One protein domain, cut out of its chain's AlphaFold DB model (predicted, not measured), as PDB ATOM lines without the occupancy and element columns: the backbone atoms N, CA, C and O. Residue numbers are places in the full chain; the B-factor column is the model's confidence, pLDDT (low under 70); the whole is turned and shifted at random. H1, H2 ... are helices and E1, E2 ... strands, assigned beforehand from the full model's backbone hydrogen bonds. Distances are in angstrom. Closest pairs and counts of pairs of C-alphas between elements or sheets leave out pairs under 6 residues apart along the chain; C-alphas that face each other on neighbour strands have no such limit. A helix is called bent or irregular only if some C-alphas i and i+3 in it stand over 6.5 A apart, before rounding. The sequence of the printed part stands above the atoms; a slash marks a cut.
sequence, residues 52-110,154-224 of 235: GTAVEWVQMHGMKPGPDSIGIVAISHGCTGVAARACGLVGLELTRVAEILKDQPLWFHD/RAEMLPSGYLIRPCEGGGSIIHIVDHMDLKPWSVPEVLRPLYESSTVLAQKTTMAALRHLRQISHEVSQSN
ATOM      1  N   GLY A  52      71.175  38.278 117.871       79.01
ATOM      2  CA  GLY A  52      72.151  37.552 117.059       79.01
ATOM      3  C   GLY A  52      71.571  36.402 116.246       79.01
ATOM      4  O   GLY A  52      72.306  35.482 115.914       79.01
ATOM      5  N   THR A  53      70.275  36.443 115.931       79.32
ATOM      6  CA  THR A  53      69.607  35.406 115.131       79.32
ATOM      7  C   THR A  53      69.569  35.721 113.636       79.32
ATOM      8  O   THR A  53      69.416  34.800 112.844       79.32
ATOM      9  N   ALA A  54      69.682  36.994 113.239       78.87
ATOM     10  CA  ALA A  54      69.572  37.410 111.832       78.87
ATOM     11  C   ALA A  54      70.903  37.753 111.151       78.87
ATOM     12  O   ALA A  54      70.952  37.876 109.931       78.87
ATOM     13  N   VAL A  55      71.973  37.954 111.920       77.58
ATOM     14  CA  VAL A  55      73.248  38.463 111.410       77.58
ATOM     15  C   VAL A  55      74.387  37.603 111.933       77.58
ATOM     16  O   VAL A  55      74.485  37.368 113.139       77.58
ATOM     17  N   GLU A  56      75.266  37.172 111.029       77.53
ATOM     18  CA  GLU A  56      76.531  36.544 111.395       77.53
ATOM     19  C   GLU A  56      77.474  37.607 111.972       77.53
ATOM     20  O   GLU A  56      78.023  38.459 111.269       77.53
ATOM     21  N   TRP A  57      77.619  37.592 113.294       76.96
ATOM     22  CA  TRP A  57      78.419  38.566 114.020       76.96
ATOM     23  C   TRP A  57      79.879  38.107 114.127       76.96
ATOM     24  O   TRP A  57      80.201  37.221 114.917       76.96
ATOM     25  N   VAL A  58      80.782  38.760 113.387       77.51
ATOM     26  CA  VAL A  58      82.232  38.506 113.459       77.51
ATOM     27  C   VAL A  58      82.905  39.439 114.458       77.51
ATOM     28  O   VAL A  58      83.002  40.636 114.215       77.51
ATOM     29  N   GLN A  59      83.421  38.900 115.561       74.61
ATOM     30  CA  GLN A  59      84.131  39.679 116.577       74.61
ATOM     31  C   GLN A  59      85.405  40.343 116.028       74.61
ATOM     32  O   GLN A  59      86.261  39.696 115.428       74.61
ATOM     33  N   MET A  60      85.568  41.637 116.311       69.46
ATOM     34  CA  MET A  60      86.784  42.379 115.979       69.46
ATOM     35  C   MET A  60      88.023  41.832 116.704       69.46
ATOM     36  O   MET A  60      88.008  41.575 117.912       69.46
ATOM     37  N   HIS A  61      89.133  41.730 115.966       69.76
ATOM     38  CA  HIS A  61      90.427  41.316 116.505       69.76
ATOM     39  C   HIS A  61      90.878  42.238 117.652       69.76
ATOM     40  O   HIS A  61      90.741  43.459 117.584       69.76
ATOM     41  N   GLY A  62      91.432  41.643 118.712       69.69
ATOM     42  CA  GLY A  62      91.942  42.358 119.888       69.69
ATOM     43  C   GLY A  62      90.898  42.685 120.962       69.69
ATOM     44  O   GLY A  62      91.276  43.041 122.078       69.69
ATOM     45  N   MET A  63      89.600  42.516 120.690       65.09
ATOM     46  CA  MET A  63      88.569  42.627 121.725       65.09
ATOM     47  C   MET A  63      88.413  41.290 122.449       65.09
ATOM     48  O   MET A  63      88.245  40.259 121.807       65.09
ATOM     49  N   LYS A  64      88.477  41.282 123.786       61.48
ATOM     50  CA  LYS A  64      88.240  40.069 124.585       61.48
ATOM     51  C   LYS A  64      86.735  39.863 124.808       61.48
ATOM     52  O   LYS A  64      86.054  40.837 125.124       61.48
ATOM     53  N   PRO A  65      86.201  38.637 124.701       64.62
ATOM     54  CA  PRO A  65      84.867  38.337 125.214       64.62
ATOM     55  C   PRO A  65      84.873  38.372 126.756       64.62
ATOM     56  O   PRO A  65      85.864  37.988 127.377       64.62
ATOM     57  N   GLY A  66      83.793  38.852 127.378       58.73
ATOM     58  CA  GLY A  66      83.626  38.853 128.837       58.73
ATOM     59  C   GLY A  66      82.542  39.823 129.335       58.73
ATOM     60  O   GLY A  66      82.133  40.707 128.586       58.73
ATOM     61  N   PRO A  67      82.075  39.687 130.590       54.81
ATOM     62  CA  PRO A  67      81.056  40.572 131.171       54.81
ATOM     63  C   PRO A  67      81.533  42.031 131.288       54.81
ATOM     64  O   PRO A  67      80.769  42.963 131.022       54.81
ATOM     65  N   ASP A  68      82.820  42.221 131.594       51.16
ATOM     66  CA  ASP A  68      83.437  43.540 131.780       51.16
ATOM     67  C   ASP A  68      84.101  44.090 130.512       51.16
ATOM     68  O   ASP A  68      84.499  45.261 130.466       51.16
ATOM     69  N   SER A  69      84.214  43.299 129.439       55.33
ATOM     70  CA  SER A  69      84.815  43.798 128.203       55.33
ATOM     71  C   SER A  69      83.892  44.828 127.543       55.33
ATOM     72  O   SER A  69      82.672  44.783 127.706       55.33
ATOM     73  N   ILE A  70      84.458  45.831 126.859       55.45
ATOM     74  CA  ILE A  70      83.717  46.947 126.220       55.45
ATOM     75  C   ILE A  70      83.025  46.464 124.925       55.45
ATOM     76  O   ILE A  70      82.984  47.156 123.918       55.45
ATOM     77  N   GLY A  71      82.460  45.261 124.972       57.35
ATOM     78  CA  GLY A  71      81.531  44.749 123.991       57.35
ATOM     79  C   GLY A  71      82.173  44.248 122.714       57.35
ATOM     80  O   GLY A  71      83.069  44.846 122.128       57.35
ATOM     81  N   ILE A  72      81.677  43.101 122.281       61.14
ATOM     82  CA  ILE A  72      81.980  42.520 120.984       61.14
ATOM     83  C   ILE A  72      81.420  43.466 119.926       61.14
ATOM     84  O   ILE A  72      80.207  43.515 119.751       61.14
ATOM     85  N   VAL A  73      82.308  44.200 119.251       65.47
ATOM     86  CA  VAL A  73      82.022  44.842 117.967       65.47
ATOM     87  C   VAL A  73      82.035  43.768 116.903       65.47
ATOM     88  O   VAL A  73      83.061  43.110 116.721       65.47
ATOM     89  N   ALA A  74      80.908  43.597 116.222       66.71
ATOM     90  CA  ALA A  74      80.797  42.662 115.124       66.71
ATOM     91  C   ALA A  74      80.286  43.312 113.844       66.71
ATOM     92  O   ALA A  74      79.375  44.129 113.905       66.71
ATOM     93  N   ILE A  75      80.909  42.945 112.723       65.63
ATOM     94  CA  ILE A  75      80.703  43.523 111.392       65.63
ATOM     95  C   ILE A  75      80.040  42.466 110.520       65.63
ATOM     96  O   ILE A  75      80.629  41.418 110.259       65.63
ATOM     97  N   SER A  76      78.831  42.747 110.052       64.71
ATOM     98  CA  SER A  76      78.156  41.898 109.076       64.71
ATOM     99  C   SER A  76      78.668  42.210 107.672       64.71
ATOM    100  O   SER A  76      78.295  43.225 107.082       64.71
ATOM    101  N   HIS A  77      79.525  41.362 107.113       60.92
ATOM    102  CA  HIS A  77      79.782  41.401 105.675       60.92
ATOM    103  C   HIS A  77      78.610  40.719 104.950       60.92
ATOM    104  O   HIS A  77      78.210  39.627 105.332       60.92
ATOM    105  N   GLY A  78      78.042  41.360 103.920       60.60
ATOM    106  CA  GLY A  78      77.010  40.758 103.057       60.60
ATOM    107  C   GLY A  78      75.560  41.195 103.311       60.60
ATOM    108  O   GLY A  78      74.691  40.848 102.516       60.60
ATOM    109  N   CYS A  79      75.284  41.986 104.352       64.58
ATOM    110  CA  CYS A  79      74.014  42.713 104.467       64.58
ATOM    111  C   CYS A  79      74.026  43.961 103.564       64.58
ATOM    112  O   CYS A  79      75.094  44.444 103.183       64.58
ATOM    113  N   THR A  80      72.853  44.513 103.232       69.70
ATOM    114  CA  THR A  80      72.786  45.872 102.672       69.70
ATOM    115  C   THR A  80      73.336  46.831 103.726       69.70
ATOM    116  O   THR A  80      72.720  46.983 104.770       69.70
ATOM    117  N   GLY A  81      74.499  47.437 103.487       76.80
ATOM    118  CA  GLY A  81      75.195  48.259 104.480       76.80
ATOM    119  C   GLY A  81      76.059  47.471 105.466       76.80
ATOM    120  O   GLY A  81      76.479  46.343 105.211       76.80
ATOM    121  N   VAL A  82      76.391  48.109 106.591       79.85
ATOM    122  CA  VAL A  82      77.180  47.502 107.667       79.85
ATOM    123  C   VAL A  82      76.501  47.728 109.004       79.85
ATOM    124  O   VAL A  82      76.210  48.865 109.382       79.85
ATOM    125  N   ALA A  83      76.307  46.640 109.743       82.60
ATOM    126  CA  ALA A  83      75.906  46.690 111.134       82.60
ATOM    127  C   ALA A  83      77.125  46.565 112.051       82.60
ATOM    128  O   ALA A  83      77.972  45.696 111.846       82.60
ATOM    129  N   ALA A  84      77.181  47.417 113.071       86.69
ATOM    130  CA  ALA A  84      77.981  47.218 114.265       86.69
ATOM    131  C   ALA A  84      77.048  46.870 115.425       86.69
ATOM    132  O   ALA A  84      75.996  47.484 115.605       86.69
ATOM    133  N   ARG A  85      77.452  45.893 116.231       85.63
ATOM    134  CA  ARG A  85      76.798  45.554 117.498       85.63
ATOM    135  C   ARG A  85      77.762  45.795 118.643       85.63
ATOM    136  O   ARG A  85      78.945  45.592 118.455       85.63
ATOM    137  N   ALA A  86      77.288  46.177 119.820       87.15
ATOM    138  CA  ALA A  86      78.040  45.977 121.057       87.15
ATOM    139  C   ALA A  86      77.109  45.523 122.167       87.15
ATOM    140  O   ALA A  86      75.914  45.814 122.163       87.15
ATOM    141  N   CYS A  87      77.667  44.818 123.138       84.46
ATOM    142  CA  CYS A  87      76.946  44.406 124.327       84.46
ATOM    143  C   CYS A  87      77.772  44.691 125.575       84.46
ATOM    144  O   CYS A  87      78.991  44.535 125.559       84.46
ATOM    145  N   GLY A  88      77.129  45.071 126.670       87.32
ATOM    146  CA  GLY A  88      77.847  45.258 127.922       87.32
ATOM    147  C   GLY A  88      76.934  45.365 129.127       87.32
ATOM    148  O   GLY A  88      75.775  45.767 129.013       87.32
ATOM    149  N   LEU A  89      77.488  45.008 130.283       88.91
ATOM    150  CA  LEU A  89      76.911  45.321 131.580       88.91
ATOM    151  C   LEU A  89      77.205  46.783 131.941       88.91
ATOM    152  O   LEU A  89      78.328  47.269 131.746       88.91
ATOM    153  N   VAL A  90      76.196  47.468 132.474       90.38
ATOM    154  CA  VAL A  90      76.318  48.790 133.092       90.38
ATOM    155  C   VAL A  90      75.625  48.785 134.454       90.38
ATOM    156  O   VAL A  90      74.534  48.237 134.598       90.38
ATOM    157  N   GLY A  91      76.235  49.410 135.460       91.55
ATOM    158  CA  GLY A  91      75.708  49.490 136.828       91.55
ATOM    159  C   GLY A  91      74.615  50.548 137.001       91.55
ATOM    160  O   GLY A  91      74.598  51.252 138.003       91.55
ATOM    161  N   LEU A  92      73.739  50.700 136.005       93.88
ATOM    162  CA  LEU A  92      72.631  51.656 135.989       93.88
ATOM    163  C   LEU A  92      71.312  50.910 135.789       93.88
ATOM    164  O   LEU A  92      71.250  49.937 135.033       93.88
ATOM    165  N   GLU A  93      70.251  51.373 136.444       93.87
ATOM    166  CA  GLU A  93      68.900  50.853 136.216       93.87
ATOM    167  C   GLU A  93      68.391  51.163 134.798       93.87
ATOM    168  O   GLU A  93      68.863  52.094 134.138       93.87
ATOM    169  N   LEU A  94      67.396  50.400 134.337       93.77
ATOM    170  CA  LEU A  94      66.920  50.447 132.952       93.77
ATOM    171  C   LEU A  94      66.413  51.837 132.558       93.77
ATOM    172  O   LEU A  94      66.740  52.331 131.478       93.77
ATOM    173  N   THR A  95      65.639  52.472 133.441       92.55
ATOM    174  CA  THR A  95      65.083  53.812 133.218       92.55
ATOM    175  C   THR A  95      66.199  54.825 133.013       92.55
ATOM    176  O   THR A  95      66.185  55.569 132.034       92.55
ATOM    177  N   ARG A  96      67.227  54.781 133.866       95.31
ATOM    178  CA  ARG A  96      68.358  55.702 133.795       95.31
ATOM    179  C   ARG A  96      69.189  55.511 132.531       95.31
ATOM    180  O   ARG A  96      69.586  56.489 131.903       95.31
ATOM    181  N   VAL A  97      69.423  54.262 132.130       95.57
ATOM    182  CA  VAL A  97      70.072  53.947 130.848       95.57
ATOM    183  C   VAL A  97      69.283  54.546 129.687       95.57
ATOM    184  O   VAL A  97      69.864  55.197 128.819       95.57
ATOM    185  N   ALA A  98      67.965  54.338 129.670       93.48
ATOM    186  CA  ALA A  98      67.108  54.835 128.604       93.48
ATOM    187  C   ALA A  98      67.098  56.369 128.542       93.48
ATOM    188  O   ALA A  98      67.110  56.918 127.447       93.48
ATOM    189  N   GLU A  99      67.084  57.063 129.683       94.11
ATOM    190  CA  GLU A  99      67.196  58.529 129.754       94.11
ATOM    191  C   GLU A  99      68.494  59.041 129.127       94.11
ATOM    192  O   GLU A  99      68.450  59.902 128.253       94.11
ATOM    193  N   ILE A 100      69.633  58.462 129.511       95.53
ATOM    194  CA  ILE A 100      70.952  58.861 129.002       95.53
ATOM    195  C   ILE A 100      71.041  58.646 127.487       95.53
ATOM    196  O   ILE A 100      71.517  59.510 126.755       95.53
ATOM    197  N   LEU A 101      70.575  57.494 126.996       94.67
ATOM    198  CA  LEU A 101      70.674  57.149 125.576       94.67
ATOM    199  C   LEU A 101      69.807  58.025 124.667       94.67
ATOM    200  O   LEU A 101      70.132  58.167 123.491       94.67
ATOM    201  N   LYS A 102      68.722  58.614 125.181       91.11
ATOM    202  CA  LYS A 102      67.878  59.527 124.394       91.11
ATOM    203  C   LYS A 102      68.568  60.849 124.112       91.11
ATOM    204  O   LYS A 102      68.385  61.399 123.030       91.11
ATOM    205  N   ASP A 103      69.362  61.339 125.058       91.39
ATOM    206  CA  ASP A 103      70.051  62.617 124.923       91.39
ATOM    207  C   ASP A 103      71.387  62.446 124.185       91.39
ATOM    208  O   ASP A 103      72.482  62.657 124.706       91.39
ATOM    209  N   GLN A 104      71.286  61.968 122.943       93.26
ATOM    210  CA  GLN A 104      72.436  61.642 122.107       93.26
ATOM    211  C   GLN A 104      73.425  62.809 121.893       93.26
ATOM    212  O   GLN A 104      74.632  62.540 121.896       93.26
ATOM    213  N   PRO A 105      72.998  64.082 121.748       93.37
ATOM    214  CA  PRO A 105      73.920  65.215 121.648       93.37
ATOM    215  C   PRO A 105      74.872  65.373 122.844       93.37
ATOM    216  O   PRO A 105      75.972  65.898 122.666       93.37
ATOM    217  N   LEU A 106      74.510  64.892 124.043       92.32
ATOM    218  CA  LEU A 106      75.378  64.988 125.225       92.32
ATOM    219  C   LEU A 106      76.622  64.099 125.151       92.32
ATOM    220  O   LEU A 106      77.642  64.416 125.763       92.32
ATOM    221  N   TRP A 107      76.555  62.979 124.434       93.14
ATOM    222  CA  TRP A 107      77.615  61.965 124.463       93.14
ATOM    223  C   TRP A 107      78.118  61.526 123.099       93.14
ATOM    224  O   TRP A 107      79.175  60.896 122.998       93.14
ATOM    225  N   PHE A 108      77.411  61.886 122.034       93.13
ATOM    226  CA  PHE A 108      77.864  61.679 120.675       93.13
ATOM    227  C   PHE A 108      78.055  63.024 119.995       93.13
ATOM    228  O   PHE A 108      77.148  63.555 119.375       93.13
ATOM    229  N   HIS A 109      79.275  63.549 120.064       89.55
ATOM    230  CA  HIS A 109      79.644  64.854 119.505       89.55
ATOM    231  C   HIS A 109      79.320  65.028 118.002       89.55
ATOM    232  O   HIS A 109      79.173  66.151 117.514       89.55
ATOM    233  N   ASP A 110      79.232  63.932 117.243       89.28
ATOM    234  CA  ASP A 110      78.840  63.992 115.835       89.28
ATOM    235  C   ASP A 110      77.315  64.125 115.663       89.28
ATOM    236  O   ASP A 110      76.867  64.546 114.601       89.28
ATOM    237  N   ARG A 154      73.015  60.678 101.716       83.49
ATOM    238  CA  ARG A 154      74.331  60.447 102.335       83.49
ATOM    239  C   ARG A 154      74.483  59.027 102.860       83.49
ATOM    240  O   ARG A 154      75.549  58.425 102.774       83.49
ATOM    241  N   ALA A 155      73.402  58.536 103.439       85.44
ATOM    242  CA  ALA A 155      73.328  57.264 104.111       85.44
ATOM    243  C   ALA A 155      71.874  56.820 104.161       85.44
ATOM    244  O   ALA A 155      70.965  57.652 104.138       85.44
ATOM    245  N   GLU A 156      71.690  55.525 104.317       87.79
ATOM    246  CA  GLU A 156      70.448  54.907 104.735       87.79
ATOM    247  C   GLU A 156      70.647  54.350 106.148       87.79
ATOM    248  O   GLU A 156      71.657  53.699 106.422       87.79
ATOM    249  N   MET A 157      69.726  54.662 107.060       89.17
ATOM    250  CA  MET A 157      69.714  54.072 108.397       89.17
ATOM    251  C   MET A 157      68.773  52.879 108.368       89.17
ATOM    252  O   MET A 157      67.594  53.029 108.058       89.17
ATOM    253  N   LEU A 158      69.303  51.713 108.701       90.90
ATOM    254  CA  LEU A 158      68.545  50.475 108.801       90.90
ATOM    255  C   LEU A 158      68.170  50.229 110.269       90.90
ATOM    256  O   LEU A 158      68.692  50.921 111.152       90.90
ATOM    257  N   PRO A 159      67.284  49.262 110.577       92.80
ATOM    258  CA  PRO A 159      66.810  49.059 111.942       92.80
ATOM    259  C   PRO A 159      67.951  48.897 112.947       92.80
ATOM    260  O   PRO A 159      68.756  47.962 112.854       92.80
ATOM    261  N   SER A 160      68.002  49.860 113.866       92.65
ATOM    262  CA  SER A 160      69.082  50.164 114.806       92.65
ATOM    263  C   SER A 160      68.468  50.609 116.131       92.65
ATOM    264  O   SER A 160      67.333  51.084 116.159       92.65
ATOM    265  N   GLY A 161      69.207  50.491 117.227       93.87
ATOM    266  CA  GLY A 161      68.725  50.926 118.532       93.87
ATOM    267  C   GLY A 161      69.336  50.168 119.699       93.87
ATOM    268  O   GLY A 161      70.449  49.639 119.622       93.87
ATOM    269  N   TYR A 162      68.577  50.130 120.792       94.79
ATOM    270  CA  TYR A 162      69.029  49.641 122.087       94.79
ATOM    271  C   TYR A 162      68.039  48.637 122.671       94.79
ATOM    272  O   TYR A 162      66.849  48.917 122.785       94.79
ATOM    273  N   LEU A 163      68.547  47.481 123.093       93.76
ATOM    274  CA  LEU A 163      67.813  46.505 123.891       93.76
ATOM    275  C   LEU A 163      68.418  46.494 125.292       93.76
ATOM    276  O   LEU A 163      69.550  46.049 125.487       93.76
ATOM    277  N   ILE A 164      67.653  46.985 126.260       94.17
ATOM    278  CA  ILE A 164      68.066  47.115 127.657       94.17
ATOM    279  C   ILE A 164      67.357  46.023 128.453       94.17
ATOM    280  O   ILE A 164      66.133  45.927 128.429       94.17
ATOM    281  N   ARG A 165      68.123  45.184 129.146       92.70
ATOM    282  CA  ARG A 165      67.602  44.080 129.959       92.70
ATOM    283  C   ARG A 165      68.060  44.226 131.405       92.70
ATOM    284  O   ARG A 165      69.196  44.654 131.614       92.70
ATOM    285  N   PRO A 166      67.242  43.829 132.391       93.00
ATOM    286  CA  PRO A 166      67.702  43.759 133.772       93.00
ATOM    287  C   PRO A 166      68.829  42.725 133.907       93.00
ATOM    288  O   PRO A 166      68.817  41.700 133.220       93.00
ATOM    289  N   CYS A 167      69.793  42.992 134.789       87.46
ATOM    290  CA  CYS A 167      70.805  42.017 135.194       87.46
ATOM    291  C   CYS A 167      70.521  41.506 136.610       87.46
ATOM    292  O   CYS A 167      70.142  42.274 137.497       87.46
ATOM    293  N   GLU A 168      70.739  40.212 136.832       85.81
ATOM    294  CA  GLU A 168      70.756  39.641 138.178       85.81
ATOM    295  C   GLU A 168      71.917  40.265 138.972       85.81
ATOM    296  O   GLU A 168      73.035  40.359 138.467       85.81
ATOM    297  N   GLY A 169      71.631  40.768 140.177       80.87
ATOM    298  CA  GLY A 169      72.579  41.561 140.976       80.87
ATOM    299  C   GLY A 169      72.481  43.082 140.784       80.87
ATOM    300  O   GLY A 169      73.200  43.824 141.450       80.87
ATOM    301  N   GLY A 170      71.563  43.552 139.934       86.01
ATOM    302  CA  GLY A 170      71.345  44.972 139.664       86.01
ATOM    303  C   GLY A 170      72.072  45.467 138.412       86.01
ATOM    304  O   GLY A 170      72.910  44.785 137.826       86.01
ATOM    305  N   GLY A 171      71.715  46.676 137.981       90.30
ATOM    306  CA  GLY A 171      72.182  47.235 136.716       90.30
ATOM    307  C   GLY A 171      71.440  46.679 135.496       90.30
ATOM    308  O   GLY A 171      70.373  46.069 135.604       90.30
ATOM    309  N   SER A 172      72.015  46.914 134.318       92.15
ATOM    310  CA  SER A 172      71.404  46.590 133.029       92.15
ATOM    311  C   SER A 172      72.407  45.967 132.065       92.15
ATOM    312  O   SER A 172      73.547  46.419 131.953       92.15
ATOM    313  N   ILE A 173      71.965  44.966 131.305       89.87
ATOM    314  CA  ILE A 173      72.674  44.468 130.125       89.87
ATOM    315  C   ILE A 173      72.112  45.187 128.908       89.87
ATOM    316  O   ILE A 173      70.919  45.091 128.623       89.87
ATOM    317  N   ILE A 174      72.978  45.858 128.163       91.26
ATOM    318  CA  ILE A 174      72.589  46.625 126.984       91.26
ATOM    319  C   ILE A 174      73.142  45.933 125.750       91.26
ATOM    320  O   ILE A 174      74.325  45.603 125.713       91.26
ATOM    321  N   HIS A 175      72.293  45.743 124.742       90.49
ATOM    322  CA  HIS A 175      72.699  45.436 123.373       90.49
ATOM    323  C   HIS A 175      72.439  46.661 122.506       90.49
ATOM    324  O   HIS A 175      71.328  47.184 122.488       90.49
ATOM    325  N   ILE A 176      73.470  47.108 121.806       92.48
ATOM    326  CA  ILE A 176      73.465  48.260 120.911       92.48
ATOM    327  C   ILE A 176      73.639  47.726 119.498       92.48
ATOM    328  O   ILE A 176      74.518  46.892 119.282       92.48
ATOM    329  N   VAL A 177      72.828  48.199 118.556       91.41
ATOM    330  CA  VAL A 177      73.002  47.924 117.126       91.41
ATOM    331  C   VAL A 177      72.920  49.241 116.370       91.41
ATOM    332  O   VAL A 177      71.887  49.901 116.419       91.41
ATOM    333  N   ASP A 178      73.983  49.588 115.651       90.84
ATOM    334  CA  ASP A 178      73.991  50.641 114.638       90.84
ATOM    335  C   ASP A 178      74.165  49.978 113.270       90.84
ATOM    336  O   ASP A 178      75.220  49.421 112.974       90.84
ATOM    337  N   HIS A 179      73.135  50.023 112.430       89.97
ATOM    338  CA  HIS A 179      73.144  49.494 111.073       89.97
ATOM    339  C   HIS A 179      72.915  50.624 110.080       89.97
ATOM    340  O   HIS A 179      71.830  51.195 109.995       89.97
ATOM    341  N   MET A 180      73.952  50.939 109.314       87.34
ATOM    342  CA  MET A 180      73.902  52.005 108.327       87.34
ATOM    343  C   MET A 180      74.527  51.579 107.012       87.34
ATOM    344  O   MET A 180      75.498  50.824 106.975       87.34
ATOM    345  N   ASP A 181      73.995  52.130 105.932       87.45
ATOM    346  CA  ASP A 181      74.578  52.030 104.609       87.45
ATOM    347  C   ASP A 181      74.928  53.429 104.107       87.45
ATOM    348  O   ASP A 181      74.082  54.153 103.575       87.45
ATOM    349  N   LEU A 182      76.175  53.854 104.326       86.55
ATOM    350  CA  LEU A 182      76.706  55.035 103.662       86.55
ATOM    351  C   LEU A 182      76.703  54.787 102.158       86.55
ATOM    352  O   LEU A 182      77.135  53.743 101.680       86.55
ATOM    353  N   LYS A 183      76.251  55.781 101.398       85.14
ATOM    354  CA  LYS A 183      76.144  55.689  99.942       85.14
ATOM    355  C   LYS A 183      77.210  56.585  99.295       85.14
ATOM    356  O   LYS A 183      76.860  57.553  98.632       85.14
ATOM    357  N   PRO A 184      78.526  56.329  99.457       82.17
ATOM    358  CA  PRO A 184      79.569  57.255  98.995       82.17
ATOM    359  C   PRO A 184      79.507  57.524  97.482       82.17
ATOM    360  O   PRO A 184      79.928  58.579  97.017       82.17
ATOM    361  N   TRP A 185      78.934  56.609  96.698       81.77
ATOM    362  CA  TRP A 185      78.748  56.780  95.257       81.77
ATOM    363  C   TRP A 185      77.646  57.782  94.884       81.77
ATOM    364  O   TRP A 185      77.736  58.386  93.818       81.77
ATOM    365  N   SER A 186      76.645  58.006  95.747       85.41
ATOM    366  CA  SER A 186      75.625  59.051  95.544       85.41
ATOM    367  C   SER A 186      76.080  60.432  96.020       85.41
ATOM    368  O   SER A 186      75.371  61.421  95.836       85.41
ATOM    369  N   VAL A 187      77.259  60.509  96.632       82.28
ATOM    370  CA  VAL A 187      77.858  61.734  97.149       82.28
ATOM    371  C   VAL A 187      78.774  62.358  96.080       82.28
ATOM    372  O   VAL A 187      79.507  61.631  95.399       82.28
ATOM    373  N   PRO A 188      78.801  63.702  95.941       82.70
ATOM    374  CA  PRO A 188      79.781  64.395  95.107       82.70
ATOM    375  C   PRO A 188      81.219  63.957  95.401       82.70
ATOM    376  O   PRO A 188      81.613  63.817  96.558       82.70
ATOM    377  N   GLU A 189      82.027  63.804  94.354       82.83
ATOM    378  CA  GLU A 189      83.389  63.263  94.440       82.83
ATOM    379  C   GLU A 189      84.273  63.963  95.480       82.83
ATOM    380  O   GLU A 189      84.929  63.291  96.272       82.83
ATOM    381  N   VAL A 190      84.201  65.296  95.555       81.30
ATOM    382  CA  VAL A 190      84.955  66.118  96.518       81.30
ATOM    383  C   VAL A 190      84.674  65.759  97.984       81.30
ATOM    384  O   VAL A 190      85.505  66.011  98.851       81.30
ATOM    385  N   LEU A 191      83.516  65.164  98.275       79.95
ATOM    386  CA  LEU A 191      83.112  64.813  99.634       79.95
ATOM    387  C   LEU A 191      83.313  63.350  99.968       79.95
ATOM    388  O   LEU A 191      83.296  63.035 101.152       79.95
ATOM    389  N   ARG A 192      83.506  62.466  98.980       81.03
ATOM    390  CA  ARG A 192      83.712  61.030  99.227       81.03
ATOM    391  C   ARG A 192      84.775  60.746 100.299       81.03
ATOM    392  O   ARG A 192      84.515  59.865 101.109       81.03
ATOM    393  N   PRO A 193      85.889  61.503 100.408       81.12
ATOM    394  CA  PRO A 193      86.869  61.292 101.476       81.12
ATOM    395  C   PRO A 193      86.334  61.499 102.903       81.12
ATOM    396  O   PRO A 193      86.915  60.977 103.846       81.12
ATOM    397  N   LEU A 194      85.243  62.254 103.079       76.56
ATOM    398  CA  LEU A 194      84.592  62.456 104.382       76.56
ATOM    399  C   LEU A 194      83.700  61.280 104.794       76.56
ATOM    400  O   LEU A 194      83.256  61.215 105.939       76.56
ATOM    401  N   TYR A 195      83.389  60.387 103.854       79.15
ATOM    402  CA  TYR A 195      82.581  59.204 104.092       79.15
ATOM    403  C   TYR A 195      83.541  58.066 104.398       79.15
ATOM    404  O   TYR A 195      83.961  57.326 103.510       79.15
ATOM    405  N   GLU A 196      83.896  57.955 105.679       75.29
ATOM    406  CA  GLU A 196      84.481  56.727 106.220       75.29
ATOM    407  C   GLU A 196      83.584  55.526 105.873       75.29
ATOM    408  O   GLU A 196      82.427  55.688 105.484       75.29
ATOM    409  N   SER A 197      84.088  54.297 105.995       79.67
ATOM    410  CA  SER A 197      83.231  53.134 105.756       79.67
ATOM    411  C   SER A 197      82.074  53.096 106.762       79.67
ATOM    412  O   SER A 197      82.228  53.489 107.923       79.67
ATOM    413  N   SER A 198      80.919  52.565 106.338       83.60
ATOM    414  CA  SER A 198      79.755  52.349 107.213       83.60
ATOM    415  C   SER A 198      80.149  51.621 108.503       83.60
ATOM    416  O   SER A 198      79.652  51.939 109.579       83.60
ATOM    417  N   THR A 199      81.124  50.710 108.404       79.30
ATOM    418  CA  THR A 199      81.756  50.007 109.521       79.30
ATOM    419  C   THR A 199      82.307  50.940 110.592       79.30
ATOM    420  O   THR A 199      81.980  50.777 111.766       79.30
ATOM    421  N   VAL A 200      83.155  51.899 110.211       80.90
ATOM    422  CA  VAL A 200      83.850  52.770 111.169       80.90
ATOM    423  C   VAL A 200      82.845  53.671 111.873       80.90
ATOM    424  O   VAL A 200      82.902  53.817 113.094       80.90
ATOM    425  N   LEU A 201      81.877  54.218 111.135       84.25
ATOM    426  CA  LEU A 201      80.867  55.104 111.706       84.25
ATOM    427  C   LEU A 201      79.894  54.363 112.638       84.25
ATOM    428  O   LEU A 201      79.609  54.851 113.738       84.25
ATOM    429  N   ALA A 202      79.425  53.178 112.236       86.17
ATOM    430  CA  ALA A 202      78.584  52.324 113.071       86.17
ATOM    431  C   ALA A 202      79.320  51.938 114.362       86.17
ATOM    432  O   ALA A 202      78.821  52.163 115.465       86.17
ATOM    433  N   GLN A 203      80.567  51.473 114.239       84.55
ATOM    434  CA  GLN A 203      81.412  51.137 115.383       84.55
ATOM    435  C   GLN A 203      81.631  52.342 116.306       84.55
ATOM    436  O   GLN A 203      81.522  52.215 117.526       84.55
ATOM    437  N   LYS A 204      81.944  53.517 115.752       86.86
ATOM    438  CA  LYS A 204      82.196  54.740 116.526       86.86
ATOM    439  C   LYS A 204      80.974  55.143 117.350       86.86
ATOM    440  O   LYS A 204      81.130  55.454 118.531       86.86
ATOM    441  N   THR A 205      79.787  55.106 116.747       89.09
ATOM    442  CA  THR A 205      78.515  55.452 117.405       89.09
ATOM    443  C   THR A 205      78.224  54.490 118.557       89.09
ATOM    444  O   THR A 205      78.049  54.917 119.701       89.09
ATOM    445  N   THR A 206      78.302  53.188 118.281       89.19
ATOM    446  CA  THR A 206      78.085  52.125 119.264       89.19
ATOM    447  C   THR A 206      79.060  52.223 120.446       89.19
ATOM    448  O   THR A 206      78.662  52.146 121.612       89.19
ATOM    449  N   MET A 207      80.348  52.453 120.172       87.43
ATOM    450  CA  MET A 207      81.373  52.573 121.212       87.43
ATOM    451  C   MET A 207      81.237  53.854 122.038       87.43
ATOM    452  O   MET A 207      81.561  53.838 123.226       87.43
ATOM    453  N   ALA A 208      80.779  54.958 121.440       90.90
ATOM    454  CA  ALA A 208      80.525  56.201 122.166       90.90
ATOM    455  C   ALA A 208      79.420  56.012 123.214       90.90
ATOM    456  O   ALA A 208      79.638  56.323 124.386       90.90
ATOM    457  N   ALA A 209      78.295  55.405 122.820       92.46
ATOM    458  CA  ALA A 209      77.183  55.107 123.720       92.46
ATOM    459  C   ALA A 209      77.626  54.231 124.906       92.46
ATOM    460  O   ALA A 209      77.405  54.580 126.068       92.46
ATOM    461  N   LEU A 210      78.317  53.117 124.629       89.47
ATOM    462  CA  LEU A 210      78.738  52.180 125.674       89.47
ATOM    463  C   LEU A 210      79.751  52.800 126.651       89.47
ATOM    464  O   LEU A 210      79.646  52.604 127.864       89.47
ATOM    465  N   ARG A 211      80.727  53.562 126.139       90.07
ATOM    466  CA  ARG A 211      81.714  54.260 126.978       90.07
ATOM    467  C   ARG A 211      81.047  55.292 127.877       90.07
ATOM    468  O   ARG A 211      81.376  55.349 129.057       90.07
ATOM    469  N   HIS A 212      80.106  56.063 127.341       93.60
ATOM    470  CA  HIS A 212      79.420  57.096 128.106       93.60
ATOM    471  C   HIS A 212      78.567  56.517 129.241       93.60
ATOM    472  O   HIS A 212      78.681  56.950 130.385       93.60
ATOM    473  N   LEU A 213      77.785  55.471 128.961       93.44
ATOM    474  CA  LEU A 213      76.991  54.789 129.985       93.44
ATOM    475  C   LEU A 213      77.859  54.229 131.116       93.44
ATOM    476  O   LEU A 213      77.505  54.342 132.290       93.44
ATOM    477  N   ARG A 214      79.018  53.648 130.781       89.21
ATOM    478  CA  ARG A 214      79.973  53.188 131.794       89.21
ATOM    479  C   ARG A 214      80.578  54.348 132.567       89.21
ATOM    480  O   ARG A 214      80.672  54.229 133.781       89.21
ATOM    481  N   GLN A 215      80.952  55.444 131.912       91.93
ATOM    482  CA  GLN A 215      81.481  56.625 132.592       91.93
ATOM    483  C   GLN A 215      80.502  57.123 133.664       91.93
ATOM    484  O   GLN A 215      80.870  57.200 134.834       91.93
ATOM    485  N   ILE A 216      79.230  57.312 133.303       93.52
ATOM    486  CA  ILE A 216      78.184  57.708 134.260       93.52
ATOM    487  C   ILE A 216      78.013  56.652 135.359       93.52
ATOM    488  O   ILE A 216      77.918  56.986 136.536       93.52
ATOM    489  N   SER A 217      78.016  55.363 135.005       90.71
ATOM    490  CA  SER A 217      77.934  54.278 135.989       90.71
ATOM    491  C   SER A 217      79.063  54.326 137.027       90.71
ATOM    492  O   SER A 217      78.820  53.994 138.187       90.71
ATOM    493  N   HIS A 218      80.280  54.721 136.635       88.47
ATOM    494  CA  HIS A 218      81.418  54.858 137.549       88.47
ATOM    495  C   HIS A 218      81.317  56.125 138.411       88.47
ATOM    496  O   HIS A 218      81.668  56.099 139.586       88.47
ATOM    497  N   GLU A 219      80.806  57.228 137.868       89.21
ATOM    498  CA  GLU A 219      80.585  58.465 138.631       89.21
ATOM    499  C   GLU A 219      79.512  58.280 139.717       89.21
ATOM    500  O   GLU A 219      79.682  58.702 140.865       89.21
ATOM    501  N   VAL A 220      78.424  57.575 139.390       86.08
ATOM    502  CA  VAL A 220      77.360  57.245 140.348       86.08
ATOM    503  C   VAL A 220      77.881  56.319 141.452       86.08
ATOM    504  O   VAL A 220      77.583  56.532 142.625       86.08
ATOM    505  N   SER A 221      78.718  55.329 141.126       78.08
ATOM    506  CA  SER A 221      79.278  54.440 142.152       78.08
ATOM    507  C   SER A 221      80.281  55.151 143.073       78.08
ATOM    508  O   SER A 221      80.263  54.920 144.282       78.08
ATOM    509  N   GLN A 222      81.106  56.069 142.555       70.14
ATOM    510  CA  GLN A 222      82.061  56.844 143.362       70.14
ATOM    511  C   GLN A 222      81.402  57.929 144.223       70.14
ATOM    512  O   GLN A 222      81.840  58.178 145.352       70.14
ATOM    513  N   SER A 223      80.343  58.574 143.729       64.67
ATOM    514  CA  SER A 223      79.588  59.562 144.515       64.67
ATOM    515  C   SER A 223      78.934  58.930 145.749       64.67
ATOM    516  O   SER A 223      78.971  59.519 146.830       64.67
ATOM    517  N   ASN A 224      78.469  57.680 145.642       58.43
ATOM    518  CA  ASN A 224      77.953  56.922 146.786       58.43
ATOM    519  C   ASN A 224      79.035  56.628 147.842       58.43
ATOM    520  O   ASN A 224      78.758  56.693 149.038       58.43
TER     521      ASN A 224
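What this domain is: This is residues 52 to 110 and 154 to 224 of the 235 residues of the protein "START domain-containing protein" of Glycine max (UniProt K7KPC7). A narrow, twisted antiparallel sheet has one long helix, H4, along one face, with short H1 over part of the same face and H3 beyond one end. The unnamed stretch of residues 52 to 81 is tied to E1 by a short pairing of residues 74 to 75 with 84 to 85. The printed part has 130 residues, with E1 H1 H2 E2 E3 E4 H3 H4 along the chain, mixed in class. It is compact, with a radius of gyration of the C-alphas of 15.8 A, and elongated, spanning 53 by 30 by 26 A.

How they stand to each other: Look first at E1, residues 82 to 90, antiparallel to E4, residues 172 to 182; N 84 and O 178 are 2.8 A apart, within hydrogen-bond range. On the other side of E4 find E2, residues 155 to 157, with N 156 and O 181 at 2.9 A, and E3, residues 161 to 166, whose hairpin with E4 has N 163 and O 175 at 2.9 A. H4, residues 198 to 224, is on this branched sheet at a height of 9.8 A, over E1 and E4; its closest C-alphas to E4 are Ala 202 and Asp 178, 5.1 A. H1, residues 94 to 102, on the same face, only just touches H4, with 3 pairs of C-alphas within 8 A, the closest Val 97 and Leu 213 at 7.0 A. H2, residues 104 to 107, also only just touches H4, with 3 such pairs, the closest Trp 107 and His 212 at 6.3 A. H3, residues 189 to 194, is irregular, C-alphas 190 and 193 being 7.2 A apart, and touches no helix. Every O i to N i+4 pair is within hydrogen-bond range in H1 and H4; H3 has 0 of 2, but 2 of 3 O i to N i+3 pairs, and H2 is too short for an i+4 pair.

Where its parts are: Find C-alpha 82 at (77.180, 47.502, 107.667); from there E1 runs 25.5 A. E3 is 16.9 A long and E4 31.0 A. H4 runs 39.9 A, to C-alpha 224 at (77.953, 56.922, 146.786).

The domain as a whole: The C-alphas farthest apart are Glu 189 and Asn 224, 53.0 A. Residues 111 to 153 are not printed; C-alphas 110 and 154 stand 14.7 A apart across the cut. Of the links printed whole, E4 to H3 is short and the others are tight. Confidence is under 70 in residues 60 to 80 and 223 to 224.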